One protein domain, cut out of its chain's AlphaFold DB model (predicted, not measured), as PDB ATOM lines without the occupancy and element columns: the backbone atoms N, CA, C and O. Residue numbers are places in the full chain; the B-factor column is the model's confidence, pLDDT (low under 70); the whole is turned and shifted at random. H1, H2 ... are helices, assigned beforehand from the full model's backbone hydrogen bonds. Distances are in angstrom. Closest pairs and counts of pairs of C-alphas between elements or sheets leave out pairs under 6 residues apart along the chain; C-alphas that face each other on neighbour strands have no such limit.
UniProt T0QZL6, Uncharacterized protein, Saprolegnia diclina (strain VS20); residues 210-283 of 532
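Overview. This is residues 210 to 283 of the 532 residues of an uncharacterized protein of Saprolegnia diclina (strain VS20) (UniProt T0QZL6). What does the printed part look like? It has little regular structure: a winding chain of loops with three separate helices, short H2 near the middle and H1 and H3 to different sides, while residues 228 to 250 wind through one end and back to H2. What is it made of? The 74 printed residues include H1, H2 and H3 in that order and no named strand; it is all helix, with under half, 25 residues, in named elements. How large is it? It is compact, with a radius of gyration of the C-alphas of 12.8 A and spans of 35 by 27 by 19 A.

Arrangement. Do the helices touch? H1, residues 216 to 227, H2, residues 251 to 254, and H3, residues 266 to 274, are apart from each other. Are their backbones in range? Every O i to N i+4 pair in H3 is within hydrogen-bond range, and 7 of 8 in H1; H2 is too short for such a pair.

Along the chain. Where does H1 begin? C-alpha 216 is at (-48.702, -31.337, -20.986), and H1 is 16.8 A long. Where does H3 end? C-alpha 274 is at (-28.000, -31.467, -28.337); H3 is 12.4 A long.

Size, cuts and confidence. Are the links long? Both are, with 23 and 11 residues, and the printed part has no cut. Is confidence low anywhere? No printed residue is under 70.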
ATOM      1  N   SER A 210     -44.080 -23.062 -25.674       94.44
ATOM      2  CA  SER A 210     -43.545 -24.180 -24.867       94.44
ATOM      3  C   SER A 210     -44.143 -25.547 -25.201       94.44
ATOM      4  O   SER A 210     -43.524 -26.564 -24.894       94.44
ATOM      5  N   GLN A 211     -45.298 -25.600 -25.878       92.44
ATOM      6  CA  GLN A 211     -45.927 -26.853 -26.298       92.44
ATOM      7  C   GLN A 211     -44.991 -27.726 -27.146       92.44
ATOM      8  O   GLN A 211     -45.109 -28.947 -27.115       92.44
ATOM      9  N   SER A 212     -44.077 -27.124 -27.911       91.88
ATOM     10  CA  SER A 212     -43.095 -27.866 -28.713       91.88
ATOM     11  C   SER A 212     -42.121 -28.672 -27.849       91.88
ATOM     12  O   SER A 212     -41.635 -29.711 -28.276       91.88
ATOM     13  N   LEU A 213     -41.840 -28.216 -26.630       94.31
ATOM     14  CA  LEU A 213     -40.907 -28.860 -25.706       94.31
ATOM     15  C   LEU A 213     -41.624 -29.868 -24.811       94.31
ATOM     16  O   LEU A 213     -41.210 -31.021 -24.729       94.31
ATOM     17  N   PHE A 214     -42.740 -29.440 -24.222       90.75
ATOM     18  CA  PHE A 214     -43.615 -30.264 -23.403       90.75
ATOM     19  C   PHE A 214     -45.063 -29.798 -23.565       90.75
ATOM     20  O   PHE A 214     -45.440 -28.682 -23.199       90.75
ATOM     21  N   TRP A 215     -45.916 -30.660 -24.114       89.06
ATOM     22  CA  TRP A 215     -47.296 -30.290 -24.436       89.06
ATOM     23  C   TRP A 215     -48.317 -30.612 -23.343       89.06
ATOM     24  O   TRP A 215     -49.513 -30.465 -23.581       89.06
ATOM     25  N   MET A 216     -47.869 -30.975 -22.140       86.50
ATOM     26  CA  MET A 216     -48.702 -31.337 -20.986       86.50
ATOM     27  C   MET A 216     -49.484 -32.657 -21.151       86.50
ATOM     28  O   MET A 216     -49.921 -32.991 -22.257       86.50
ATOM     29  N   PRO A 217     -49.798 -33.360 -20.040       83.88
ATOM     30  CA  PRO A 217     -50.531 -34.631 -20.090       83.88
ATOM     31  C   PRO A 217     -51.902 -34.551 -20.773       83.88
ATOM     32  O   PRO A 217     -52.398 -35.537 -21.306       83.88
ATOM     33  N   LEU A 218     -52.530 -33.371 -20.793       82.06
ATOM     34  CA  LEU A 218     -53.806 -33.169 -21.481       82.06
ATOM     35  C   LEU A 218     -53.698 -33.452 -22.990       82.06
ATOM     36  O   LEU A 218     -54.608 -34.047 -23.571       82.06
ATOM     37  N   ASN A 219     -52.591 -33.053 -23.628       86.62
ATOM     38  CA  ASN A 219     -52.368 -33.343 -25.044       86.62
ATOM     39  C   ASN A 219     -52.002 -34.804 -25.279       86.62
ATOM     40  O   ASN A 219     -52.419 -35.339 -26.305       86.62
ATOM     41  N   ASP A 220     -51.295 -35.465 -24.357       85.50
ATOM     42  CA  ASP A 220     -51.059 -36.912 -24.460       85.50
ATOM     43  C   ASP A 220     -52.392 -37.644 -24.580       85.50
ATOM     44  O   ASP A 220     -52.592 -38.445 -25.488       85.50
ATOM     45  N   LEU A 221     -53.356 -37.292 -23.729       81.81
ATOM     46  CA  LEU A 221     -54.684 -37.890 -23.758       81.81
ATOM     47  C   LEU A 221     -55.435 -37.603 -25.056       81.81
ATOM     48  O   LEU A 221     -55.908 -38.536 -25.707       81.81
ATOM     49  N   TYR A 222     -55.535 -36.332 -25.444       85.62
ATOM     50  CA  TYR A 222     -56.262 -35.939 -26.649       85.62
ATOM     51  C   TYR A 222     -55.679 -36.610 -27.902       85.62
ATOM     52  O   TYR A 222     -56.411 -37.203 -28.696       85.62
ATOM     53  N   ASN A 223     -54.352 -36.605 -28.042       88.75
ATOM     54  CA  ASN A 223     -53.685 -37.231 -29.179       88.75
ATOM     55  C   ASN A 223     -53.736 -38.761 -29.105       88.75
ATOM     56  O   ASN A 223     -53.914 -39.403 -30.135       88.75
ATOM     57  N   SER A 224     -53.658 -39.369 -27.917       86.62
ATOM     58  CA  SER A 224     -53.828 -40.820 -27.757       86.62
ATOM     59  C   SER A 224     -55.185 -41.296 -28.283       86.62
ATOM     60  O   SER A 224     -55.254 -42.296 -29.005       86.62
ATOM     61  N   MET A 225     -56.248 -40.524 -28.017       86.19
ATOM     62  CA  MET A 225     -57.591 -40.787 -28.526       86.19
ATOM     63  C   MET A 225     -57.630 -40.697 -30.055       86.19
ATOM     64  O   MET A 225     -58.102 -41.631 -30.701       86.19
ATOM     65  N   LEU A 226     -57.100 -39.613 -30.632       89.50
ATOM     66  CA  LEU A 226     -57.080 -39.405 -32.085       89.50
ATOM     67  C   LEU A 226     -56.267 -40.475 -32.824       89.50
ATOM     68  O   LEU A 226     -56.695 -40.979 -33.859       89.50
ATOM     69  N   MET A 227     -55.116 -40.858 -32.275       89.56
ATOM     70  CA  MET A 227     -54.230 -41.870 -32.858       89.56
ATOM     71  C   MET A 227     -54.712 -43.307 -32.606       89.56
ATOM     72  O   MET A 227     -54.125 -44.256 -33.134       89.56
ATOM     73  N   ASN A 228     -55.750 -43.493 -31.781       88.88
ATOM     74  CA  ASN A 228     -56.184 -44.797 -31.281       88.88
ATOM     75  C   ASN A 228     -55.001 -45.603 -30.691       88.88
ATOM     76  O   ASN A 228     -54.790 -46.785 -31.003       88.88
ATOM     77  N   ARG A 229     -54.185 -44.912 -29.883       89.06
ATOM     78  CA  ARG A 229     -52.981 -45.416 -29.207       89.06
ATOM     79  C   ARG A 229     -53.065 -45.183 -27.703       89.06
ATOM     80  O   ARG A 229     -53.869 -44.396 -27.227       89.06
ATOM     81  N   SER A 230     -52.204 -45.864 -26.962       88.56
ATOM     82  CA  SER A 230     -52.031 -45.709 -25.522       88.56
ATOM     83  C   SER A 230     -50.632 -45.179 -25.210       88.56
ATOM     84  O   SER A 230     -49.650 -45.612 -25.814       88.56
ATOM     85  N   PHE A 231     -50.546 -44.263 -24.247       88.38
ATOM     86  CA  PHE A 231     -49.286 -43.747 -23.697       88.38
ATOM     87  C   PHE A 231     -48.843 -44.535 -22.454       88.38
ATOM     88  O   PHE A 231     -47.720 -44.385 -21.979       88.38
ATOM     89  N   VAL A 232     -49.691 -45.444 -21.959       86.62
ATOM     90  CA  VAL A 232     -49.335 -46.381 -20.892       86.62
ATOM     91  C   VAL A 232     -48.467 -47.493 -21.488       86.62
ATOM     92  O   VAL A 232     -48.912 -48.254 -22.360       86.62
ATOM     93  N   ARG A 233     -47.216 -47.585 -21.026       88.12
ATOM     94  CA  ARG A 233     -46.259 -48.616 -21.457       88.12
ATOM     95  C   ARG A 233     -46.796 -50.019 -21.170       88.12
ATOM     96  O   ARG A 233     -47.450 -50.247 -20.157       88.12
ATOM     97  N   GLY A 234     -46.505 -50.961 -22.066       86.50
ATOM     98  CA  GLY A 234     -46.900 -52.369 -21.924       86.50
ATOM     99  C   GLY A 234     -48.355 -52.678 -22.288       86.50
ATOM    100  O   GLY A 234     -48.744 -53.841 -22.260       86.50
ATOM    101  N   THR A 235     -49.147 -51.671 -22.661       89.44
ATOM    102  CA  THR A 235     -50.502 -51.903 -23.173       89.44
ATOM    103  C   THR A 235     -50.489 -52.440 -24.599       89.44
ATOM    104  O   THR A 235     -49.583 -52.158 -25.388       89.44
ATOM    105  N   SER A 236     -51.553 -53.151 -24.963       89.50
ATOM    106  CA  SER A 236     -51.767 -53.727 -26.292       89.50
ATOM    107  C   SER A 236     -51.677 -52.701 -27.429       89.50
ATOM    108  O   SER A 236     -51.367 -53.071 -28.557       89.50
ATOM    109  N   ARG A 237     -51.911 -51.410 -27.147       89.81
ATOM    110  CA  ARG A 237     -51.921 -50.289 -28.110       89.81
ATOM    111  C   ARG A 237     -50.840 -49.237 -27.853       89.81
ATOM    112  O   ARG A 237     -51.024 -48.081 -28.238       89.81
ATOM    113  N   TYR A 238     -49.749 -49.590 -27.180       91.38
ATOM    114  CA  TYR A 238     -48.682 -48.637 -26.873       91.38
ATOM    115  C   TYR A 238     -48.154 -47.933 -28.141       91.38
ATOM    116  O   TYR A 238     -47.781 -48.594 -29.107       91.38
ATOM    117  N   PHE A 239     -48.126 -46.594 -28.155       90.81
ATOM    118  CA  PHE A 239     -47.745 -45.815 -29.350       90.81
ATOM    119  C   PHE A 239     -46.304 -46.077 -29.812       90.81
ATOM    120  O   PHE A 239     -46.018 -46.018 -31.009       90.81
ATOM    121  N   GLY A 240     -45.415 -46.380 -28.861       90.06
ATOM    122  CA  GLY A 240     -43.987 -46.570 -29.092       90.06
ATOM    123  C   GLY A 240     -43.582 -47.996 -29.472       90.06
ATOM    124  O   GLY A 240     -42.389 -48.270 -29.538       90.06
ATOM    125  N   ALA A 241     -44.523 -48.926 -29.683       88.69
ATOM    126  CA  ALA A 241     -44.194 -50.300 -30.070       88.69
ATOM    127  C   ALA A 241     -45.174 -50.877 -31.097       88.69
ATOM    128  O   ALA A 241     -46.374 -50.621 -31.060       88.69
ATOM    129  N   ASN A 242     -44.658 -51.732 -31.980       87.56
ATOM    130  CA  ASN A 242     -45.454 -52.436 -32.984       87.56
ATOM    131  C   ASN A 242     -46.018 -53.757 -32.427       87.56
ATOM    132  O   ASN A 242     -45.606 -54.838 -32.838       87.56
ATOM    133  N   ILE A 243     -46.906 -53.670 -31.430       78.69
ATOM    134  CA  ILE A 243     -47.435 -54.847 -30.707       78.69
ATOM    135  C   ILE A 243     -48.692 -55.426 -31.380       78.69
ATOM    136  O   ILE A 243     -48.902 -56.635 -31.365       78.69
ATOM    137  N   SER A 244     -49.540 -54.589 -31.980       70.06
ATOM    138  CA  SER A 244     -50.904 -54.959 -32.402       70.06
ATOM    139  C   SER A 244     -51.190 -54.693 -33.885       70.06
ATOM    140  O   SER A 244     -52.283 -54.259 -34.241       70.06
ATOM    141  N   ALA A 245     -50.207 -54.951 -34.759       80.44
ATOM    142  CA  ALA A 245     -50.237 -54.600 -36.193       80.44
ATOM    143  C   ALA A 245     -50.377 -53.086 -36.454       80.44
ATOM    144  O   ALA A 245     -50.818 -52.634 -37.511       80.44
ATOM    145  N   LEU A 246     -49.999 -52.299 -35.455       87.00
ATOM    146  CA  LEU A 246     -50.118 -50.859 -35.402       87.00
ATOM    147  C   LEU A 246     -48.697 -50.277 -35.434       87.00
ATOM    148  O   LEU A 246     -47.930 -50.559 -34.515       87.00
ATOM    149  N   PRO A 247     -48.318 -49.482 -36.455       88.75
ATOM    150  CA  PRO A 247     -46.955 -48.974 -36.562       88.75
ATOM    151  C   PRO A 247     -46.608 -48.050 -35.391       88.75
ATOM    152  O   PRO A 247     -47.491 -47.400 -34.814       88.75
ATOM    153  N   VAL A 248     -45.312 -47.991 -35.080       91.69
ATOM    154  CA  VAL A 248     -44.745 -47.044 -34.115       91.69
ATOM    155  C   VAL A 248     -45.011 -45.623 -34.600       91.69
ATOM    156  O   VAL A 248     -44.857 -45.331 -35.786       91.69
ATOM    157  N   ILE A 249     -45.408 -44.745 -33.682       90.75
ATOM    158  CA  ILE A 249     -45.616 -43.327 -33.972       90.75
ATOM    159  C   ILE A 249     -44.467 -42.527 -33.368       90.75
ATOM    160  O   ILE A 249     -44.257 -42.559 -32.157       90.75
ATOM    161  N   ASN A 250     -43.748 -41.787 -34.211       90.62
ATOM    162  CA  ASN A 250     -42.831 -40.750 -33.752       90.62
ATOM    163  C   ASN A 250     -43.638 -39.467 -33.475       90.62
ATOM    164  O   ASN A 250     -44.311 -38.948 -34.370       90.62
ATOM    165  N   LEU A 251     -43.595 -38.979 -32.231       90.94
ATOM    166  CA  LEU A 251     -44.374 -37.812 -31.804       90.94
ATOM    167  C   LEU A 251     -43.878 -36.503 -32.436       90.94
ATOM    168  O   LEU A 251     -44.696 -35.636 -32.733       90.94
ATOM    169  N   GLU A 252     -42.581 -36.374 -32.707       91.50
ATOM    170  CA  GLU A 252     -41.983 -35.192 -33.341       91.50
ATOM    171  C   GLU A 252     -42.431 -35.081 -34.806       91.50
ATOM    172  O   GLU A 252     -42.845 -34.014 -35.266       91.50
ATOM    173  N   THR A 253     -42.453 -36.208 -35.528       91.25
ATOM    174  CA  THR A 253     -43.014 -36.280 -36.885       91.25
ATOM    175  C   THR A 253     -44.517 -36.011 -36.875       91.25
ATOM    176  O   THR A 253     -44.998 -35.207 -37.669       91.25
ATOM    177  N   TYR A 254     -45.267 -36.638 -35.961       90.19
ATOM    178  CA  TYR A 254     -46.714 -36.431 -35.836       90.19
ATOM    179  C   TYR A 254     -47.067 -34.965 -35.540       90.19
ATOM    180  O   TYR A 254     -48.054 -34.446 -36.060       90.19
ATOM    181  N   ARG A 255     -46.238 -34.273 -34.752       88.62
ATOM    182  CA  ARG A 255     -46.412 -32.853 -34.433       88.62
ATOM    183  C   ARG A 255     -45.983 -31.912 -35.567       88.62
ATOM    184  O   ARG A 255     -46.208 -30.709 -35.460       88.62
ATOM    185  N   GLY A 256     -45.421 -32.437 -36.654       89.00
ATOM    186  CA  GLY A 256     -45.002 -31.651 -37.816       89.00
ATOM    187  C   GLY A 256     -43.657 -30.947 -37.638       89.00
ATOM    188  O   GLY A 256     -43.422 -29.926 -38.274       89.00
ATOM    189  N   MET A 257     -42.781 -31.461 -36.767       90.94
ATOM    190  CA  MET A 257     -41.424 -30.923 -36.577       90.94
ATOM    191  C   MET A 257     -40.418 -31.480 -37.588       90.94
ATOM    192  O   MET A 257     -39.353 -30.901 -37.800       90.94
ATOM    193  N   ALA A 258     -40.746 -32.621 -38.188       91.38
ATOM    194  CA  ALA A 258     -39.932 -33.271 -39.199       91.38
ATOM    195  C   ALA A 258     -40.328 -32.833 -40.617       91.38
ATOM    196  O   ALA A 258     -41.451 -32.395 -40.863       91.38
ATOM    197  N   ASP A 259     -39.399 -32.983 -41.558       90.00
ATOM    198  CA  ASP A 259     -39.641 -32.762 -42.979       90.00
ATOM    199  C   ASP A 259     -40.614 -33.801 -43.578       90.00
ATOM    200  O   ASP A 259     -41.074 -34.737 -42.919       90.00
ATOM    201  N   SER A 260     -40.916 -33.674 -44.874       88.56
ATOM    202  CA  SER A 260     -41.816 -34.596 -45.588       88.56
ATOM    203  C   SER A 260     -41.325 -36.049 -45.645       88.56
ATOM    204  O   SER A 260     -42.093 -36.937 -46.017       88.56
ATOM    205  N   ARG A 261     -40.060 -36.303 -45.291       90.06
ATOM    206  CA  ARG A 261     -39.442 -37.631 -45.210       90.06
ATOM    207  C   ARG A 261     -39.336 -38.134 -43.766       90.06
ATOM    208  O   ARG A 261     -38.823 -39.230 -43.562       90.06
ATOM    209  N   GLY A 262     -39.817 -37.368 -42.785       89.06
ATOM    210  CA  GLY A 262     -39.755 -37.710 -41.366       89.06
ATOM    211  C   GLY A 262     -38.414 -37.405 -40.696       89.06
ATOM    212  O   GLY A 262     -38.210 -37.840 -39.566       89.06
ATOM    213  N   ASN A 263     -37.519 -36.644 -41.336       92.81
ATOM    214  CA  ASN A 263     -36.243 -36.246 -40.742       92.81
ATOM    215  C   ASN A 263     -36.359 -34.877 -40.071       92.81
ATOM    216  O   ASN A 263     -36.896 -33.932 -40.650       92.81
ATOM    217  N   LEU A 264     -35.800 -34.741 -38.871       93.81
ATOM    218  CA  LEU A 264     -35.584 -33.424 -38.282       93.81
ATOM    219  C   LEU A 264     -34.492 -32.699 -39.071       93.81
ATOM    220  O   LEU A 264     -33.468 -33.294 -39.416       93.81
ATOM    221  N   VAL A 265     -34.695 -31.407 -39.332       92.81
ATOM    222  CA  VAL A 265     -33.738 -30.549 -40.047       92.81
ATOM    223  C   VAL A 265     -33.581 -29.198 -39.349       92.81
ATOM    224  O   VAL A 265     -34.430 -28.780 -38.562       92.81
ATOM    225  N   GLY A 266     -32.478 -28.507 -39.635       93.44
ATOM    226  CA  GLY A 266     -32.208 -27.160 -39.137       93.44
ATOM    227  C   GLY A 266     -32.248 -27.044 -37.613       93.44
ATOM    228  O   GLY A 266     -31.610 -27.833 -36.915       93.44
ATOM    229  N   LYS A 267     -33.006 -26.066 -37.101       93.81
ATOM    230  CA  LYS A 267     -33.151 -25.817 -35.657       93.81
ATOM    231  C   LYS A 267     -33.642 -27.044 -34.895       93.81
ATOM    232  O   LYS A 267     -33.048 -27.395 -33.878       93.81
ATOM    233  N   ALA A 268     -34.667 -27.713 -35.427       94.06
ATOM    234  CA  ALA A 268     -35.249 -28.892 -34.798       94.06
ATOM    235  C   ALA A 268     -34.218 -30.018 -34.654       94.06
ATOM    236  O   ALA A 268     -34.085 -30.620 -33.594       94.06
ATOM    237  N   TRP A 269     -33.420 -30.252 -35.695       94.69
ATOM    238  CA  TRP A 269     -32.368 -31.266 -35.656       94.69
ATOM    239  C   TRP A 269     -31.265 -30.948 -34.646       94.69
ATOM    240  O   TRP A 269     -30.878 -31.821 -33.866       94.69
ATOM    241  N   VAL A 270     -30.763 -29.707 -34.641       95.12
ATOM    242  CA  VAL A 270     -29.695 -29.301 -33.717       95.12
ATOM    243  C   VAL A 270     -30.150 -29.419 -32.274       95.12
ATOM    244  O   VAL A 270     -29.433 -29.987 -31.455       95.12
ATOM    245  N   PHE A 271     -31.334 -28.897 -31.961       95.38
ATOM    246  CA  PHE A 271     -31.836 -28.922 -30.596       95.38
ATOM    247  C   PHE A 271     -32.137 -30.348 -30.131       95.38
ATOM    248  O   PHE A 271     -31.723 -30.714 -29.036       95.38
ATOM    249  N   HIS A 272     -32.752 -31.174 -30.987       95.19
ATOM    250  CA  HIS A 272     -32.980 -32.591 -30.699       95.19
ATOM    251  C   HIS A 272     -31.674 -33.322 -30.381       95.19
ATOM    252  O   HIS A 272     -31.583 -34.063 -29.408       95.19
ATOM    253  N   THR A 273     -30.649 -33.104 -31.207       95.56
ATOM    254  CA  THR A 273     -29.358 -33.790 -31.067       95.56
ATOM    255  C   THR A 273     -28.600 -33.325 -29.826       95.56
ATOM    256  O   THR A 273     -27.883 -34.113 -29.217       95.56
ATOM    257  N   PHE A 274     -28.730 -32.047 -29.459       95.88
ATOM    258  CA  PHE A 274     -28.000 -31.467 -28.337       95.88
ATOM    259  C   PHE A 274     -28.705 -31.695 -26.993       95.88
ATOM    260  O   PHE A 274     -28.064 -32.129 -26.043       95.88
ATOM    261  N   ILE A 275     -30.007 -31.402 -26.901       97.00
ATOM    262  CA  ILE A 275     -30.788 -31.444 -25.651       97.00
ATOM    263  C   ILE A 275     -31.545 -32.761 -25.507       97.00
ATOM    264  O   ILE A 275     -31.471 -33.403 -24.463       97.00
ATOM    265  N   GLY A 276     -32.247 -33.192 -26.550       96.06
ATOM    266  CA  GLY A 276     -33.045 -34.414 -26.531       96.06
ATOM    267  C   GLY A 276     -34.348 -34.285 -27.320       96.06
ATOM    268  O   GLY A 276     -34.631 -33.228 -27.886       96.06
ATOM    269  N   PRO A 277     -35.148 -35.359 -27.375       94.19
ATOM    270  CA  PRO A 277     -36.349 -35.413 -28.195       94.19
ATOM    271  C   PRO A 277     -37.409 -34.412 -27.735       94.19
ATOM    272  O   PRO A 277     -37.715 -34.302 -26.547       94.19
ATOM    273  N   TYR A 278     -38.028 -33.721 -28.694       93.38
ATOM    274  CA  TYR A 278     -39.148 -32.827 -28.420       93.38
ATOM    275  C   TYR A 278     -40.323 -33.572 -27.780       93.38
ATOM    276  O   TYR A 278     -40.450 -34.794 -27.887       93.38
ATOM    277  N   ILE A 279     -41.211 -32.822 -27.123       91.38
ATOM    278  CA  ILE A 279     -42.337 -33.337 -26.323       91.38
ATOM    279  C   ILE A 279     -41.902 -34.047 -25.021       91.38
ATOM    280  O   ILE A 279     -42.747 -34.331 -24.175       91.38
ATOM    281  N   SER A 280     -40.601 -34.263 -24.815       92.19
ATOM    282  CA  SER A 280     -40.028 -34.876 -23.605       92.19
ATOM    283  C   SER A 280     -38.982 -33.977 -22.934       92.19
ATOM    284  O   SER A 280     -38.077 -34.480 -22.278       92.19
ATOM    285  N   ILE A 281     -39.073 -32.657 -23.133       95.75
ATOM    286  CA  ILE A 281     -38.115 -31.688 -22.583       95.75
ATOM    287  C   ILE A 281     -38.779 -30.944 -21.436       95.75
ATOM    288  O   ILE A 281     -39.712 -30.166 -21.646       95.75
ATOM    289  N   ASP A 282     -38.266 -31.168 -20.235       95.62
ATOM    290  CA  ASP A 282     -38.747 -30.525 -19.026       95.62
ATOM    291  C   ASP A 282     -38.193 -29.103 -18.935       95.62
ATOM    292  O   ASP A 282     -36.993 -28.873 -19.097       95.62
ATOM    293  N   ILE A 283     -39.060 -28.133 -18.637       96.31
ATOM    294  CA  ILE A 283     -38.626 -26.756 -18.386       96.31
ATOM    295  C   ILE A 283     -38.739 -26.475 -16.888       96.31
ATOM    296  O   ILE A 283     -39.841 -26.399 -16.343       96.31
TER     297      ILE A 283